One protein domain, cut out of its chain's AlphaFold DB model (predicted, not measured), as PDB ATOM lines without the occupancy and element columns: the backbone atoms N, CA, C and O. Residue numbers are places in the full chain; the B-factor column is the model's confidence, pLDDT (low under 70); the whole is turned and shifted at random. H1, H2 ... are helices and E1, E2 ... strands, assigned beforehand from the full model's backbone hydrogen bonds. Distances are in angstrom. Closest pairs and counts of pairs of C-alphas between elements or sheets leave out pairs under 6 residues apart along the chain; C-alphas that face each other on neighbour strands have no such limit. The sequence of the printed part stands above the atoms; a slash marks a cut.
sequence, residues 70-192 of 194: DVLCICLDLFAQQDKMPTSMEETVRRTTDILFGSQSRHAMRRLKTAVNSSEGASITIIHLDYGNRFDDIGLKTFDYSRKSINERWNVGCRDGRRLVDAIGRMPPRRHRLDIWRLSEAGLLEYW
ATOM      1  N   ASP A  70     155.980 142.364 156.516       92.81
ATOM      2  CA  ASP A  70     156.650 142.283 157.813       92.81
ATOM      3  C   ASP A  70     157.124 143.673 158.275       92.81
ATOM      4  O   ASP A  70     157.772 144.404 157.525       92.81
ATOM      5  N   VAL A  71     156.836 144.031 159.529       93.62
ATOM      6  CA  VAL A  71     157.144 145.356 160.087       93.62
ATOM      7  C   VAL A  71     158.204 145.256 161.176       93.62
ATOM      8  O   VAL A  71     158.014 144.572 162.181       93.62
ATOM      9  N   LEU A  72     159.286 146.022 161.028       95.38
ATOM     10  CA  LEU A  72     160.171 146.388 162.133       95.38
ATOM     11  C   LEU A  72     159.736 147.749 162.683       95.38
ATOM     12  O   LEU A  72     159.834 148.766 161.997       95.38
ATOM     13  N   CYS A  73     159.265 147.772 163.924       95.44
ATOM     14  CA  CYS A  73     158.823 148.972 164.617       95.44
ATOM     15  C   CYS A  73     159.811 149.311 165.740       95.44
ATOM     16  O   CYS A  73     159.997 148.537 166.677       95.44
ATOM     17  N   ILE A  74     160.466 150.466 165.633       95.56
ATOM     18  CA  ILE A  74     161.388 150.969 166.655       95.56
ATOM     19  C   ILE A  74     160.616 151.969 167.517       95.56
ATOM     20  O   ILE A  74     160.249 153.045 167.047       95.56
ATOM     21  N   CYS A  75     160.373 151.607 168.773       94.00
ATOM     22  CA  CYS A  75     159.654 152.425 169.742       94.00
ATOM     23  C   CYS A  75     160.650 153.148 170.649       94.00
ATOM     24  O   CYS A  75     161.439 152.498 171.336       94.00
ATOM     25  N   LEU A  76     160.591 154.478 170.671       90.56
ATOM     26  CA  LEU A  76     161.437 155.323 171.510       90.56
ATOM     27  C   LEU A  76     160.592 155.916 172.643       90.56
ATOM     28  O   LEU A  76     159.769 156.793 172.392       90.56
ATOM     29  N   ASP A  77     160.811 155.466 173.878       88.19
ATOM     30  CA  ASP A  77     160.191 156.061 175.065       88.19
ATOM     31  C   ASP A  77     161.163 157.031 175.735       88.19
ATOM     32  O   ASP A  77     162.229 156.643 176.209       88.19
ATOM     33  N   LEU A  78     160.783 158.310 175.798       85.38
ATOM     34  CA  LEU A  78     161.582 159.378 176.423       85.38
ATOM     35  C   LEU A  78     161.296 159.557 177.928       85.38
ATOM     36  O   LEU A  78     161.959 160.337 178.623       85.38
ATOM     37  N   PHE A  79     160.290 158.843 178.429       83.31
ATOM     38  CA  PHE A  79     159.802 158.910 179.799       83.31
ATOM     39  C   PHE A  79     160.016 157.563 180.475       83.31
ATOM     40  O   PHE A  79     159.483 156.546 180.027       83.31
ATOM     41  N   ALA A  80     160.804 157.570 181.550       79.00
ATOM     42  CA  ALA A  80     161.262 156.352 182.200       79.00
ATOM     43  C   ALA A  80     160.075 155.557 182.761       79.00
ATOM     44  O   ALA A  80     159.336 156.038 183.627       79.00
ATOM     45  N   GLN A  81     159.904 154.301 182.341       75.94
ATOM     46  CA  GLN A  81     158.824 153.478 182.901       75.94
ATOM     47  C   GLN A  81     159.098 153.114 184.365       75.94
ATOM     48  O   GLN A  81     158.174 153.058 185.182       75.94
ATOM     49  N   GLN A  82     160.366 152.906 184.715       77.94
ATOM     50  CA  GLN A  82     160.823 152.577 186.063       77.94
ATOM     51  C   GLN A  82     161.942 153.533 186.469       77.94
ATOM     52  O   GLN A  82     162.820 153.830 185.669       77.94
ATOM     53  N   ASP A  83     161.903 153.996 187.712       81.06
ATOM     54  CA  ASP A  83     162.945 154.823 188.321       81.06
ATOM     55  C   ASP A  83     162.960 154.544 189.838       81.06
ATOM     56  O   ASP A  83     162.086 153.838 190.362       81.06
ATOM     57  N   LYS A  84     163.958 155.063 190.550       84.56
ATOM     58  CA  LYS A  84     164.084 154.962 192.008       84.56
ATOM     59  C   LYS A  84     162.983 155.763 192.717       84.56
ATOM     60  O   LYS A  84     162.362 156.654 192.142       84.56
ATOM     61  N   MET A  85     162.750 155.443 193.992       88.44
ATOM     62  CA  MET A  85     161.825 156.203 194.840       88.44
ATOM     63  C   MET A  85     162.293 157.667 194.936       88.44
ATOM     64  O   MET A  85     163.442 157.877 195.336       88.44
ATOM     65  N   PRO A  86     161.445 158.661 194.605       89.69
ATOM     66  CA  PRO A  86     161.819 160.063 194.721       89.69
ATOM     67  C   PRO A  86     162.000 160.457 196.190       89.69
ATOM     68  O   PRO A  86     161.221 160.070 197.064       89.69
ATOM     69  N   THR A  87     163.030 161.250 196.448       92.75
ATOM     70  CA  THR A  87     163.434 161.750 197.768       92.75
ATOM     71  C   THR A  87     163.289 163.268 197.894       92.75
ATOM     72  O   THR A  87     163.449 163.820 198.983       92.75
ATOM     73  N   SER A  88     162.936 163.951 196.801       90.00
ATOM     74  CA  SER A  88     162.710 165.395 196.749       90.00
ATOM     75  C   SER A  88     161.440 165.746 195.970       90.00
ATOM     76  O   SER A  88     160.875 164.926 195.238       90.00
ATOM     77  N   MET A  89     160.977 166.991 196.114       89.25
ATOM     78  CA  MET A  89     159.828 167.493 195.355       89.25
ATOM     79  C   MET A  89     160.115 167.514 193.849       89.25
ATOM     80  O   MET A  89     159.255 167.154 193.052       89.25
ATOM     81  N   GLU A  90     161.333 167.889 193.458       83.94
ATOM     82  CA  GLU A  90     161.744 167.905 192.054       83.94
ATOM     83  C   GLU A  90     161.707 166.498 191.444       83.94
ATOM     84  O   GLU A  90     161.104 166.297 190.390       83.94
ATOM     85  N   GLU A  91     162.271 165.510 192.144       85.75
ATOM     86  CA  GLU A  91     162.215 164.106 191.724       85.75
ATOM     87  C   GLU A  91     160.769 163.598 191.669       85.75
ATOM     88  O   GLU A  91     160.414 162.830 190.776       85.75
ATOM     89  N   THR A  92     159.908 164.063 192.579       89.19
ATOM     90  CA  THR A  92     158.478 163.719 192.588       89.19
ATOM     91  C   THR A  92     157.754 164.279 191.365       89.19
ATOM     92  O   THR A  92     156.977 163.559 190.733       89.19
ATOM     93  N   VAL A  93     158.022 165.534 190.988       85.94
ATOM     94  CA  VAL A  93     157.463 166.146 189.772       85.94
ATOM     95  C   VAL A  93     157.947 165.393 188.536       85.94
ATOM     96  O   VAL A  93     157.118 164.953 187.741       85.94
ATOM     97  N   ARG A  94     159.262 165.145 188.424       83.69
ATOM     98  CA  ARG A  94     159.845 164.374 187.317       83.69
ATOM     99  C   ARG A  94     159.183 163.008 187.185       83.69
ATOM    100  O   ARG A  94     158.721 162.640 186.107       83.69
ATOM    101  N   ARG A  95     159.088 162.276 188.298       87.25
ATOM    102  CA  ARG A  95     158.499 160.938 188.324       87.25
ATOM    103  C   ARG A  95     157.021 160.961 187.949       87.25
ATOM    104  O   ARG A  95     156.569 160.060 187.250       87.25
ATOM    105  N   THR A  96     156.278 161.980 188.375       87.88
ATOM    106  CA  THR A  96     154.870 162.156 187.990       87.88
ATOM    107  C   THR A  96     154.741 162.327 186.478       87.88
ATOM    108  O   THR A  96     153.951 161.621 185.855       87.88
ATOM    109  N   THR A  97     155.560 163.188 185.870       85.19
ATOM    110  CA  THR A  97     155.613 163.361 184.413       85.19
ATOM    111  C   THR A  97     155.985 162.056 183.704       85.19
ATOM    112  O   THR A  97     155.301 161.658 182.763       85.19
ATOM    113  N   ASP A  98     157.012 161.346 184.181       85.69
ATOM    114  CA  ASP A  98     157.421 160.067 183.595       85.69
ATOM    115  C   ASP A  98     156.304 159.010 183.659       85.69
ATOM    116  O   ASP A  98     156.094 158.273 182.699       85.69
ATOM    117  N   ILE A  99     155.542 158.949 184.757       86.31
ATOM    118  CA  ILE A  99     154.399 158.034 184.888       86.31
ATOM    119  C   ILE A  99     153.275 158.417 183.918       86.31
ATOM    120  O   ILE A  99     152.730 157.532 183.252       86.31
ATOM    121  N   LEU A 100     152.933 159.706 183.822       85.31
ATOM    122  CA  LEU A 100     151.849 160.197 182.965       85.31
ATOM    123  C   LEU A 100     152.075 159.850 181.488       85.31
ATOM    124  O   LEU A 100     151.148 159.384 180.826       85.31
ATOM    125  N   PHE A 101     153.301 160.017 180.986       83.94
ATOM    126  CA  PHE A 101     153.616 159.791 179.572       83.94
ATOM    127  C   PHE A 101     154.181 158.391 179.282       83.94
ATOM    128  O   PHE A 101     153.815 157.772 178.285       83.94
ATOM    129  N   GLY A 102     155.035 157.848 180.154       82.06
ATOM    130  CA  GLY A 102     155.709 156.562 179.935       82.06
ATOM    131  C   GLY A 102     154.816 155.338 180.157       82.06
ATOM    132  O   GLY A 102     155.033 154.283 179.557       82.06
ATOM    133  N   SER A 103     153.771 155.446 180.987       79.56
ATOM    134  CA  SER A 103     152.850 154.322 181.218       79.56
ATOM    135  C   SER A 103     152.028 153.960 179.974       79.56
ATOM    136  O   SER A 103     151.661 152.792 179.801       79.56
ATOM    137  N   GLN A 104     151.774 154.924 179.088       85.31
ATOM    138  CA  GLN A 104     150.928 154.756 177.905       85.31
ATOM    139  C   GLN A 104     151.526 153.752 176.911       85.31
ATOM    140  O   GLN A 104     150.820 152.885 176.394       85.31
ATOM    141  N   SER A 105     152.846 153.777 176.721       86.31
ATOM    142  CA  SER A 105     153.557 152.911 175.779       86.31
ATOM    143  C   SER A 105     153.395 151.427 176.101       86.31
ATOM    144  O   SER A 105     153.091 150.619 175.219       86.31
ATOM    145  N   ARG A 106     153.506 151.045 177.382       86.56
ATOM    146  CA  ARG A 106     153.282 149.653 177.812       86.56
ATOM    147  C   ARG A 106     151.843 149.205 177.560       86.56
ATOM    148  O   ARG A 106     151.630 148.062 177.152       86.56
ATOM    149  N   HIS A 107     150.862 150.085 177.767       89.00
ATOM    150  CA  HIS A 107     149.463 149.784 177.455       89.00
ATOM    151  C   HIS A 107     149.254 149.608 175.947       89.00
ATOM    152  O   HIS A 107     148.614 148.636 175.544       89.00
ATOM    153  N   ALA A 108     149.842 150.472 175.118       90.44
ATOM    154  CA  ALA A 108     149.768 150.373 173.663       90.44
ATOM    155  C   ALA A 108     150.350 149.043 173.148       90.44
ATOM    156  O   ALA A 108     149.689 148.329 172.393       90.44
ATOM    157  N   MET A 109     151.537 148.652 173.624       90.56
ATOM    158  CA  MET A 109     152.163 147.376 173.251       90.56
ATOM    159  C   MET A 109     151.343 146.163 173.715       90.56
ATOM    160  O   MET A 109     151.186 145.204 172.960       90.56
ATOM    161  N   ARG A 110     150.758 146.201 174.922       90.62
ATOM    162  CA  ARG A 110     149.869 145.128 175.408       90.62
ATOM    163  C   ARG A 110     148.606 145.000 174.571       90.62
ATOM    164  O   ARG A 110     148.224 143.888 174.225       90.62
ATOM    165  N   ARG A 111     147.976 146.124 174.218       89.62
ATOM    166  CA  ARG A 111     146.797 146.138 173.343       89.62
ATOM    167  C   ARG A 111     147.124 145.552 171.975       89.62
ATOM    168  O   ARG A 111     146.349 144.742 171.479       89.62
ATOM    169  N   LEU A 112     148.282 145.897 171.407       89.62
ATOM    170  CA  LEU A 112     148.746 145.297 170.159       89.62
ATOM    171  C   LEU A 112     148.961 143.785 170.305       89.62
ATOM    172  O   LEU A 112     148.499 143.033 169.456       89.62
ATOM    173  N   LYS A 113     149.588 143.328 171.397       89.06
ATOM    174  CA  LYS A 113     149.777 141.895 171.671       89.06
ATOM    175  C   LYS A 113     148.453 141.136 171.723       89.06
ATOM    176  O   LYS A 113     148.348 140.089 171.102       89.06
ATOM    177  N   THR A 114     147.435 141.697 172.373       87.88
ATOM    178  CA  THR A 114     146.086 141.112 172.410       87.88
ATOM    179  C   THR A 114     145.350 141.206 171.068       87.88
ATOM    180  O   THR A 114     144.478 140.392 170.793       87.88
ATOM    181  N   ALA A 115     145.643 142.200 170.227       85.00
ATOM    182  CA  ALA A 115     145.041 142.303 168.896       85.00
ATOM    183  C   ALA A 115     145.667 141.297 167.912       85.00
ATOM    184  O   ALA A 115     144.983 140.747 167.049       85.00
ATOM    185  N   VAL A 116     146.961 141.015 168.067       83.56
ATOM    186  CA  VAL A 116     147.725 140.068 167.248       83.56
ATOM    187  C   VAL A 116     147.626 138.660 167.850       83.56
ATOM    188  O   VAL A 116     148.613 138.071 168.275       83.56
ATOM    189  N   ASN A 117     146.408 138.115 167.896       66.44
ATOM    190  CA  ASN A 117     146.151 136.769 168.431       66.44
ATOM    191  C   ASN A 117     146.199 135.653 167.369       66.44
ATOM    192  O   ASN A 117     146.236 134.480 167.733       66.44
ATOM    193  N   SER A 118     146.177 135.980 166.070       67.44
ATOM    194  CA  SER A 118     146.277 134.986 164.992       67.44
ATOM    195  C   SER A 118     147.728 134.769 164.555       67.44
ATOM    196  O   SER A 118     148.547 135.688 164.572       67.44
ATOM    197  N   SER A 119     148.050 133.547 164.125       67.69
ATOM    198  CA  SER A 119     149.346 133.198 163.527       67.69
ATOM    199  C   SER A 119     149.465 133.601 162.051       67.69
ATOM    200  O   SER A 119     150.563 133.569 161.502       67.69
ATOM    201  N   GLU A 120     148.365 133.992 161.403       73.94
ATOM    202  CA  GLU A 120     148.304 134.267 159.965       73.94
ATOM    203  C   GLU A 120     148.422 135.750 159.626       73.94
ATOM    204  O   GLU A 120     147.662 136.567 160.144       73.94
ATOM    205  N   GLY A 121     149.324 136.076 158.695       83.56
ATOM    206  CA  GLY A 121     149.571 137.406 158.123       83.56
ATOM    207  C   GLY A 121     150.954 137.946 158.496       83.56
ATOM    208  O   GLY A 121     151.741 137.237 159.123       83.56
ATOM    209  N   ALA A 122     151.241 139.196 158.133       89.50
ATOM    210  CA  ALA A 122     152.551 139.800 158.354       89.50
ATOM    211  C   ALA A 122     152.983 139.800 159.827       89.50
ATOM    212  O   ALA A 122     152.182 139.997 160.748       89.50
ATOM    213  N   SER A 123     154.275 139.581 160.036       92.12
ATOM    214  CA  SER A 123     154.888 139.639 161.354       92.12
ATOM    215  C   SER A 123     155.237 141.065 161.765       92.12
ATOM    216  O   SER A 123     155.389 141.971 160.947       92.12
ATOM    217  N   ILE A 124     155.385 141.249 163.069       94.00
ATOM    218  CA  ILE A 124     155.716 142.515 163.694       94.00
ATOM    219  C   ILE A 124     156.861 142.251 164.664       94.00
ATOM    220  O   ILE A 124     156.757 141.428 165.569       94.00
ATOM    221  N   THR A 125     157.962 142.963 164.490       95.44
ATOM    222  CA  THR A 125     159.047 143.014 165.466       95.44
ATOM    223  C   THR A 125     159.063 144.404 166.067       95.44
ATOM    224  O   THR A 125     159.320 145.375 165.362       95.44
ATOM    225  N   ILE A 126     158.787 144.513 167.363       95.62
ATOM    226  CA  ILE A 126     158.961 145.753 168.116       95.62
ATOM    227  C   ILE A 126     160.319 145.714 168.802       95.62
ATOM    228  O   ILE A 126     160.620 144.765 169.521       95.62
ATOM    229  N   ILE A 127     161.115 146.765 168.628       95.81
ATOM    230  CA  ILE A 127     162.268 147.038 169.485       95.81
ATOM    231  C   ILE A 127     161.958 148.284 170.303       95.81
ATOM    232  O   ILE A 127     161.796 149.372 169.759       95.81
ATOM    233  N   HIS A 128     161.883 148.112 171.613       93.06
ATOM    234  CA  HIS A 128     161.659 149.167 172.585       93.06
ATOM    235  C   HIS A 128     162.992 149.692 173.124       93.06
ATOM    236  O   HIS A 128     163.845 148.921 173.578       93.06
ATOM    237  N   LEU A 129     163.166 151.010 173.061       90.81
ATOM    238  CA  LEU A 129     164.282 151.732 173.652       90.81
ATOM    239  C   LEU A 129     163.727 152.651 174.733       90.81
ATOM    240  O   LEU A 129     162.915 153.531 174.446       90.81
ATOM    241  N   ASP A 130     164.195 152.451 175.959       85.06
ATOM    242  CA  ASP A 130     163.916 153.344 177.076       85.06
ATOM    243  C   ASP A 130     165.070 154.344 177.205       85.06
ATOM    244  O   ASP A 130     166.235 153.961 177.341       85.06
ATOM    245  N   TYR A 131     164.753 155.633 177.141       76.88
ATOM    246  CA  TYR A 131     165.700 156.712 177.414       76.88
ATOM    247  C   TYR A 131     166.053 156.800 178.915       76.88
ATOM    248  O   TYR A 131     167.084 157.363 179.298       76.88
ATOM    249  N   GLY A 132     165.191 156.248 179.774       61.50
ATOM    250  CA  GLY A 132     165.147 156.451 181.212       61.50
ATOM    251  C   GLY A 132     166.224 155.729 182.007       61.50
ATOM    252  O   GLY A 132     166.043 154.570 182.358       61.50
ATOM    253  N   ASN A 133     167.307 156.440 182.344       54.75
ATOM    254  CA  ASN A 133     168.008 156.340 183.642       54.75
ATOM    255  C   ASN A 133     169.175 157.344 183.756       54.75
ATOM    256  O   ASN A 133     170.306 156.981 184.085       54.75
ATOM    257  N   ARG A 134     168.966 158.621 183.409       62.06
ATOM    258  CA  ARG A 134     170.073 159.593 183.369       62.06
ATOM    259  C   ARG A 134     169.838 160.709 184.387       62.06
ATOM    260  O   ARG A 134     168.874 161.457 184.298       62.06
ATOM    261  N   PHE A 135     170.724 160.738 185.385       50.09
ATOM    262  CA  PHE A 135     170.647 161.479 186.652       50.09
ATOM    263  C   PHE A 135     170.480 163.006 186.529       50.09
ATOM    264  O   PHE A 135     170.115 163.635 187.518       50.09
ATOM    265  N   ASP A 136     170.684 163.579 185.342       51.97
ATOM    266  CA  ASP A 136     170.732 165.031 185.124       51.97
ATOM    267  C   ASP A 136     169.427 165.617 184.545       51.97
ATOM    268  O   ASP A 136     169.356 166.812 184.252       51.97
ATOM    269  N   ASP A 137     168.372 164.807 184.386       57.88
ATOM    270  CA  ASP A 137     167.066 165.304 183.944       57.88
ATOM    271  C   ASP A 137     166.364 166.078 185.079       57.88
ATOM    272  O   ASP A 137     165.885 165.497 186.059       57.88
ATOM    273  N   ILE A 138     166.296 167.401 184.905       52.66
ATOM    274  CA  ILE A 138     165.571 168.366 185.748       52.66
ATOM    275  C   ILE A 138     164.062 168.057 185.693       52.66
ATOM    276  O   ILE A 138     163.555 167.584 184.672       52.66
ATOM    277  N   GLY A 139     163.303 168.372 186.748       53.00
ATOM    278  CA  GLY A 139     161.843 168.153 186.807       53.00
ATOM    279  C   GLY A 139     161.020 168.749 185.646       53.00
ATOM    280  O   GLY A 139     159.931 168.264 185.354       53.00
ATOM    281  N   LEU A 140     161.562 169.745 184.932       59.59
ATOM    282  CA  LEU A 140     161.030 170.313 183.684       59.59
ATOM    283  C   LEU A 140     161.947 170.010 182.483       59.59
ATOM    284  O   LEU A 140     162.188 170.882 181.649       59.59
ATOM    285  N   LYS A 141     162.485 168.785 182.371       64.00
ATOM    286  CA  LYS A 141     163.377 168.375 181.263       64.00
ATOM    287  C   LYS A 141     162.828 168.742 179.879       64.00
ATOM    288  O   LYS A 141     163.599 169.086 178.986       64.00
ATOM    289  N   THR A 142     161.506 168.741 179.728       69.12
ATOM    290  CA  THR A 142     160.767 169.104 178.509       69.12
ATOM    291  C   THR A 142     160.923 170.570 178.083       69.12
ATOM    292  O   THR A 142     160.638 170.894 176.932       69.12
ATOM    293  N   PHE A 143     161.408 171.447 178.966       78.38
ATOM    294  CA  PHE A 143     161.600 172.878 178.702       78.38
ATOM    295  C   PHE A 143     163.062 173.342 178.789       78.38
ATOM    296  O   PHE A 143     163.347 174.518 178.563       78.38
ATOM    297  N   ASP A 144     164.008 172.443 179.074       83.31
ATOM    298  CA  ASP A 144     165.435 172.772 179.040       83.31
ATOM    299  C   ASP A 144     165.995 172.623 177.621       83.31
ATOM    300  O   ASP A 144     166.268 171.518 177.145       83.31
ATOM    301  N   TYR A 145     166.185 173.763 176.960       88.44
ATOM    302  CA  TYR A 145     166.811 173.882 175.641       88.44
ATOM    303  C   TYR A 145     168.224 174.476 175.720       88.44
ATOM    304  O   TYR A 145     168.734 175.029 174.743       88.44
ATOM    305  N   SER A 146     168.881 174.395 176.882       89.50
ATOM    306  CA  SER A 146     170.264 174.840 177.005       89.50
ATOM    307  C   SER A 146     171.171 174.034 176.073       89.50
ATOM    308  O   SER A 146     170.965 172.847 175.807       89.50
ATOM    309  N   ARG A 147     172.241 174.673 175.586       92.19
ATOM    310  CA  ARG A 147     173.232 174.012 174.723       92.19
ATOM    311  C   ARG A 147     173.791 172.738 175.363       92.19
ATOM    312  O   ARG A 147     174.027 171.764 174.653       92.19
ATOM    313  N   LYS A 148     174.017 172.758 176.684       88.75
ATOM    314  CA  LYS A 148     174.510 171.600 177.440       88.75
ATOM    315  C   LYS A 148     173.548 170.422 177.266       88.75
ATOM    316  O   LYS A 148     173.966 169.381 176.764       88.75
ATOM    317  N   SER A 149     172.274 170.627 177.587       86.00
ATOM    318  CA  SER A 149     171.250 169.580 177.573       86.00
ATOM    319  C   SER A 149     170.957 169.070 176.164       86.00
ATOM    320  O   SER A 149     170.844 167.864 175.961       86.00
ATOM    321  N   ILE A 150     170.925 169.949 175.154       89.25
ATOM    322  CA  ILE A 150     170.769 169.538 173.748       89.25
ATOM    323  C   ILE A 150     171.944 168.661 173.294       89.25
ATOM    324  O   ILE A 150     171.724 167.591 172.725       89.25
ATOM    325  N   ASN A 151     173.186 169.077 173.560       91.38
ATOM    326  CA  ASN A 151     174.370 168.306 173.169       91.38
ATOM    327  C   ASN A 151     174.413 166.944 173.865       91.38
ATOM    328  O   ASN A 151     174.786 165.940 173.256       91.38
ATOM    329  N   GLU A 152     174.041 166.898 175.141       87.38
ATOM    330  CA  GLU A 152     173.977 165.657 175.899       87.38
ATOM    331  C   GLU A 152     172.935 164.696 175.319       87.38
ATOM    332  O   GLU A 152     173.289 163.568 174.970       87.38
ATOM    333  N   ARG A 153     171.695 165.161 175.113       87.19
ATOM    334  CA  ARG A 153     170.608 164.382 174.494       87.19
ATOM    335  C   ARG A 153     170.990 163.871 173.108       87.19
ATOM    336  O   ARG A 153     170.771 162.700 172.808       87.19
ATOM    337  N   TRP A 154     171.622 164.713 172.287       91.00
ATOM    338  CA  TRP A 154     172.116 164.319 170.966       91.00
ATOM    339  C   TRP A 154     173.156 163.200 171.059       91.00
ATOM    340  O   TRP A 154     173.033 162.166 170.405       91.00
ATOM    341  N   ASN A 155     174.161 163.363 171.922       90.81
ATOM    342  CA  ASN A 155     175.204 162.360 172.115       90.81
ATOM    343  C   ASN A 155     174.644 161.037 172.654       90.81
ATOM    344  O   ASN A 155     175.087 159.970 172.229       90.81
ATOM    345  N   VAL A 156     173.681 161.098 173.576       87.81
ATOM    346  CA  VAL A 156     172.948 159.931 174.084       87.81
ATOM    347  C   VAL A 156     172.213 159.227 172.945       87.81
ATOM    348  O   VAL A 156     172.490 158.056 172.689       87.81
ATOM    349  N   GLY A 157     171.363 159.949 172.209       89.75
ATOM    350  CA  GLY A 157     170.580 159.394 171.107       89.75
ATOM    351  C   GLY A 157     171.455 158.786 170.010       89.75
ATOM    352  O   GLY A 157     171.185 157.682 169.546       89.75
ATOM    353  N   CYS A 158     172.568 159.434 169.646       92.50
ATOM    354  CA  CYS A 158     173.524 158.875 168.690       92.50
ATOM    355  C   CYS A 158     174.175 157.575 169.182       92.50
ATOM    356  O   CYS A 158     174.393 156.663 168.383       92.50
ATOM    357  N   ARG A 159     174.518 157.470 170.474       91.31
ATOM    358  CA  ARG A 159     175.076 156.227 171.034       91.31
ATOM    359  C   ARG A 159     174.047 155.103 171.026       91.31
ATOM    360  O   ARG A 159     174.376 153.998 170.600       91.31
ATOM    361  N   ASP A 160     172.827 155.388 171.463       91.00
ATOM    362  CA  ASP A 160     171.764 154.386 171.550       91.00
ATOM    363  C   ASP A 160     171.303 153.949 170.152       91.00
ATOM    364  O   ASP A 160     171.126 152.756 169.914       91.00
ATOM    365  N   GLY A 161     171.269 154.867 169.179       92.88
ATOM    366  CA  GLY A 161     171.033 154.553 167.769       92.88
ATOM    367  C   GLY A 161     172.106 153.647 167.153       92.88
ATOM    368  O   GLY A 161     171.771 152.698 166.451       92.88
ATOM    369  N   ARG A 162     173.396 153.866 167.451       94.50
ATOM    370  CA  ARG A 162     174.475 152.964 166.988       94.50
ATOM    371  C   ARG A 162     174.333 151.565 167.581       94.50
ATOM    372  O   ARG A 162     174.373 150.585 166.848       94.50
ATOM    373  N   ARG A 163     174.094 151.485 168.893       94.19
ATOM    374  CA  ARG A 163     173.858 150.212 169.593       94.19
ATOM    375  C   ARG A 163     172.654 149.473 169.018       94.19
ATOM    376  O   ARG A 163     172.724 148.265 168.835       94.19
ATOM    377  N   LEU A 164     171.580 150.195 168.696       95.44
ATOM    378  CA  LEU A 164     170.399 149.636 168.047       95.44
ATOM    379  C   LEU A 164     170.725 149.044 166.673       95.44
ATOM    380  O   LEU A 164     170.338 147.913 166.405       95.44
ATOM    381  N   VAL A 165     171.447 149.773 165.817       95.94
ATOM    382  CA  VAL A 165     171.849 149.276 164.489       95.94
ATOM    383  C   VAL A 165     172.693 148.004 164.614       95.94
ATOM    384  O   VAL A 165     172.401 147.008 163.952       95.94
ATOM    385  N   ASP A 166     173.674 147.993 165.518       95.94
ATOM    386  CA  ASP A 166     174.516 146.818 165.773       95.94
ATOM    387  C   ASP A 166     173.720 145.623 166.328       95.94
ATOM    388  O   ASP A 166     174.082 144.463 166.106       95.94
ATOM    389  N   ALA A 167     172.662 145.894 167.095       95.94
ATOM    390  CA  ALA A 167     171.784 144.881 167.668       95.94
ATOM    391  C   ALA A 167     170.813 144.313 166.619       95.94
ATOM    392  O   ALA A 167     170.629 143.101 166.555       95.94
ATOM    393  N   ILE A 168     170.271 145.158 165.732       95.62
ATOM    394  CA  ILE A 168     169.461 144.740 164.576       95.62
ATOM    395  C   ILE A 168     170.285 143.851 163.636       95.62
ATOM    396  O   ILE A 168     169.786 142.833 163.163       95.62
ATOM    397  N   GLY A 169     171.567 144.167 163.420       94.81
ATOM    398  CA  GLY A 169     172.478 143.318 162.640       94.81
ATOM    399  C   GLY A 169     172.706 141.920 163.236       94.81
ATOM    400  O   GLY A 169     173.197 141.027 162.549       94.81
ATOM    401  N   ARG A 170     172.337 141.715 164.506       94.56
ATOM    402  CA  ARG A 170     172.431 140.454 165.257       94.56
ATOM    403  C   ARG A 170     171.064 140.043 165.816       94.56
ATOM    404  O   ARG A 170     170.990 139.490 166.914       94.56
ATOM    405  N   MET A 171     169.992 140.347 165.078       93.62
ATOM    406  CA  MET A 171     168.621 140.068 165.501       93.62
ATOM    407  C   MET A 171     168.465 138.584 165.891       93.62
ATOM    408  O   MET A 171     168.822 137.707 165.097       93.62
ATOM    409  N   PRO A 172     167.926 138.278 167.086       93.44
ATOM    410  CA  PRO A 172     167.591 136.911 167.458       93.44
ATOM    411  C   PRO A 172     166.585 136.287 166.475       93.44
ATOM    412  O   PRO A 172     165.817 137.009 165.835       93.44
ATOM    413  N   PRO A 173     166.537 134.949 166.359       93.12
ATOM    414  CA  PRO A 173     165.527 134.297 165.537       93.12
ATOM    415  C   PRO A 173     164.121 134.636 166.045       93.12
ATOM    416  O   PRO A 173     163.876 134.681 167.255       93.12
ATOM    417  N   ARG A 174     163.205 134.843 165.094       91.75
ATOM    418  CA  ARG A 174     161.792 135.122 165.361       91.75
ATOM    419  C   ARG A 174     161.177 134.006 166.207       91.75
ATOM    420  O   ARG A 174     161.378 132.827 165.910       91.75
ATOM    421  N   ARG A 175     160.420 134.378 167.238       90.12
ATOM    422  CA  ARG A 175     159.729 133.450 168.149       90.12
ATOM    423  C   ARG A 175     158.244 133.358 167.832       90.12
ATOM    424  O   ARG A 175     157.696 132.259 167.769       90.12
ATOM    425  N   HIS A 176     157.606 134.502 167.606       90.75
ATOM    426  CA  HIS A 176     156.175 134.623 167.357       90.75
ATOM    427  C   HIS A 176     155.896 135.551 166.171       90.75
ATOM    428  O   HIS A 176     156.797 136.163 165.596       90.75
ATOM    429  N   ARG A 177     154.620 135.669 165.785       90.06
ATOM    430  CA  ARG A 177     154.213 136.664 164.786       90.06
ATOM    431  C   ARG A 177     154.456 138.087 165.286       90.06
ATOM    432  O   ARG A 177     154.854 138.926 164.492       90.06
ATOM    433  N   LEU A 178     154.224 138.344 166.574       93.19
ATOM    434  CA  LEU A 178     154.611 139.580 167.246       93.19
ATOM    435  C   LEU A 178     155.707 139.268 168.263       93.19
ATOM    436  O   LEU A 178     155.423 138.649 169.287       93.19
ATOM    437  N   ASP A 179     156.916 139.750 168.004       94.44
ATOM    438  CA  ASP A 179     158.001 139.734 168.979       94.44
ATOM    439  C   ASP A 179     158.258 141.146 169.492       94.44
ATOM    440  O   ASP A 179     158.281 142.109 168.724       94.44
ATOM    441  N   ILE A 180     158.477 141.264 170.797       95.06
ATOM    442  CA  ILE A 180     158.812 142.527 171.448       95.06
ATOM    443  C   ILE A 180     160.156 142.337 172.135       95.06
ATOM    444  O   ILE A 180     160.342 141.423 172.936       95.06
ATOM    445  N   TRP A 181     161.101 143.204 171.804       95.69
ATOM    446  CA  TRP A 181     162.460 143.199 172.322       95.69
ATOM    447  C   TRP A 181     162.736 144.510 173.037       95.69
ATOM    448  O   TRP A 181     162.234 145.556 172.633       95.69
ATOM    449  N   ARG A 182     163.573 144.475 174.067       93.75
ATOM    450  CA  ARG A 182     164.145 145.668 174.692       93.75
ATOM    451  C   ARG A 182     165.639 145.720 174.408       93.75
ATOM    452  O   ARG A 182     166.322 144.704 174.522       93.75
ATOM    453  N   LEU A 183     166.148 146.900 174.060       93.06
ATOM    454  CA  LEU A 183     167.589 147.116 173.959       93.06
ATOM    455  C   LEU A 183     168.180 147.284 175.368       93.06
ATOM    456  O   LEU A 183     167.916 148.281 176.036       93.06
ATOM    457  N   SER A 184     168.982 146.322 175.820       89.75
ATOM    458  CA  SER A 184     169.650 146.388 177.126       89.75
ATOM    459  C   SER A 184     170.873 147.295 177.097       89.75
ATOM    460  O   SER A 184     171.421 147.546 176.024       89.75
ATOM    461  N   GLU A 185     171.363 147.748 178.260       84.06
ATOM    462  CA  GLU A 185     172.580 148.574 178.394       84.06
ATOM    463  C   GLU A 185     173.822 147.962 177.718       84.06
ATOM    464  O   GLU A 185     174.649 148.687 177.165       84.06
ATOM    465  N   ALA A 186     173.904 146.630 177.651       87.81
ATOM    466  CA  ALA A 186     174.974 145.913 176.958       87.81
ATOM    467  C   ALA A 186     174.867 145.969 175.418       87.81
ATOM    468  O   ALA A 186     175.770 145.515 174.718       87.81
ATOM    469  N   GLY A 187     173.776 146.520 174.875       89.62
ATOM    470  CA  GLY A 187     173.514 146.582 173.435       89.62
ATOM    471  C   GLY A 187     172.979 145.269 172.863       89.62
ATOM    472  O   GLY A 187     173.213 144.974 171.694       89.62
ATOM    473  N   LEU A 188     172.292 144.472 173.687       93.38
ATOM    474  CA  LEU A 188     171.668 143.212 173.286       93.38
ATOM    475  C   LEU A 188     170.145 143.368 173.229       93.38
ATOM    476  O   LEU A 188     169.572 144.158 173.980       93.38
ATOM    477  N   LEU A 189     169.498 142.610 172.341       96.31
ATOM    478  CA  LEU A 189     168.040 142.515 172.289       96.31
ATOM    479  C   LEU A 189     167.565 141.428 173.250       96.31
ATOM    480  O   LEU A 189     167.796 140.238 173.031       96.31
ATOM    481  N   GLU A 190     166.885 141.848 174.308       95.12
ATOM    482  CA  GLU A 190     166.292 140.965 175.308       95.12
ATOM    483  C   GLU A 190     164.802 140.803 175.023       95.12
ATOM    484  O   GLU A 190     164.083 141.790 174.857       95.12
ATOM    485  N   TYR A 191     164.332 139.556 174.927       94.94
ATOM    486  CA  TYR A 191     162.919 139.288 174.668       94.94
ATOM    487  C   TYR A 191     162.081 139.805 175.836       94.94
ATOM    488  O   TYR A 191     162.353 139.472 176.992       94.94
ATOM    489  N   TRP A 192     161.049 140.583 175.532       91.50
ATOM    490  CA  TRP A 192     160.221 141.233 176.529       91.50
ATOM    491  C   TRP A 192     158.760 140.810 176.392       91.50
ATOM    492  O   TRP A 192     158.041 141.237 175.493       91.50
TER     493      TRP A 192
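AT A GLANCE: This is residues 70 to 192 of the 194 residues of the protein "Patatin-like phospholipase family protein" of Rhizobium bangladeshense (UniProt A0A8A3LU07). A small twisted sheet of four strands is sandwiched between two long helices, H1 over one face and H2 over the other. H1 follows the strands and reaches the sheet with residues 98 to 113, while H2 crosses them slantwise and reaches it with residues 160 to 168. The printed part has 123 residues, with two named helices and four named strands in the order E1, H1, E2, H2, E3, E4; the sheet runs E1, E2, E3, E4 and is mixed, and the class is mixed, helices and strands. The whole is only just compact, close to loose, with a radius of gyration of the C-alphas of 16.3 A, and elongated, spanning 49 by 28 by 22 A.

HOW THE PARTS SIT: In the sheet, E1, residues 71 to 77, and E2, residues 124 to 130, are parallel at 17 degrees, with N 73 and O 125 2.8 A apart, within hydrogen-bond range. E2 and E3, residues 178 to 183, are parallel at 24 degrees, with N 181 and O 126 at 2.8 A. E3 and E4, residues 189 to 191, form an antiparallel hairpin at 132 degrees, with N 182 and O 190 at 2.8 A. The sheet is only just strongly twisted, its C-alphas lying up to 4.3 A off its best plane. H1, residues 89 to 115, is on the sheet at a height of 10.6 A and runs along the strands, at 7 degrees to E2 on the local plane; its closest C-alphas to E1 are those of Gly 102 and Asp 77, 6.6 A apart. H2, residues 147 to 168, is on the opposite face at a height of 11.8 A and runs slantwise to the strands, at 36 degrees to E2 on the local plane; the closest C-alphas of H2 and E4 are those of Ala 167 and Leu 189, 6.4 A apart. These are three layers, helices on both faces of a sheet, and H1 and H2 are apart. Two strand-helix-strand units, parallel neighbour strands with a helix between, are E1, H1, E2 with a right-handed crossover and E2, H2, E3 with a left-handed one. Each O i to N i+4 pair is within hydrogen-bond range in H2, and 20 of 23 in H1.

IN THESE COORDINATES: E1 begins at C-alpha 71 (157.144, 145.356, 160.087). H1 is 39.4 A long, with a kink of 28 degrees near residue 98, and H2 is 31.2 A. E1 measures 18.7 A, E2 19.1 A, E3 16.4 A and E4 6.5 A, ending at C-alpha 191 (162.919, 139.288, 174.668).

THE WHOLE: The C-alphas farthest apart, those of Ser 88 and Glu 120, are 50.3 A apart. The printed part has no cut. The links E1 to H1 and E2 to H2 are long, and residues 143 to 148, of which 147 to 148 belong to H2, stand free. The mean pLDDT of the printed part is 86.0; residues 117 to 119 and 132 to 142 are under 70.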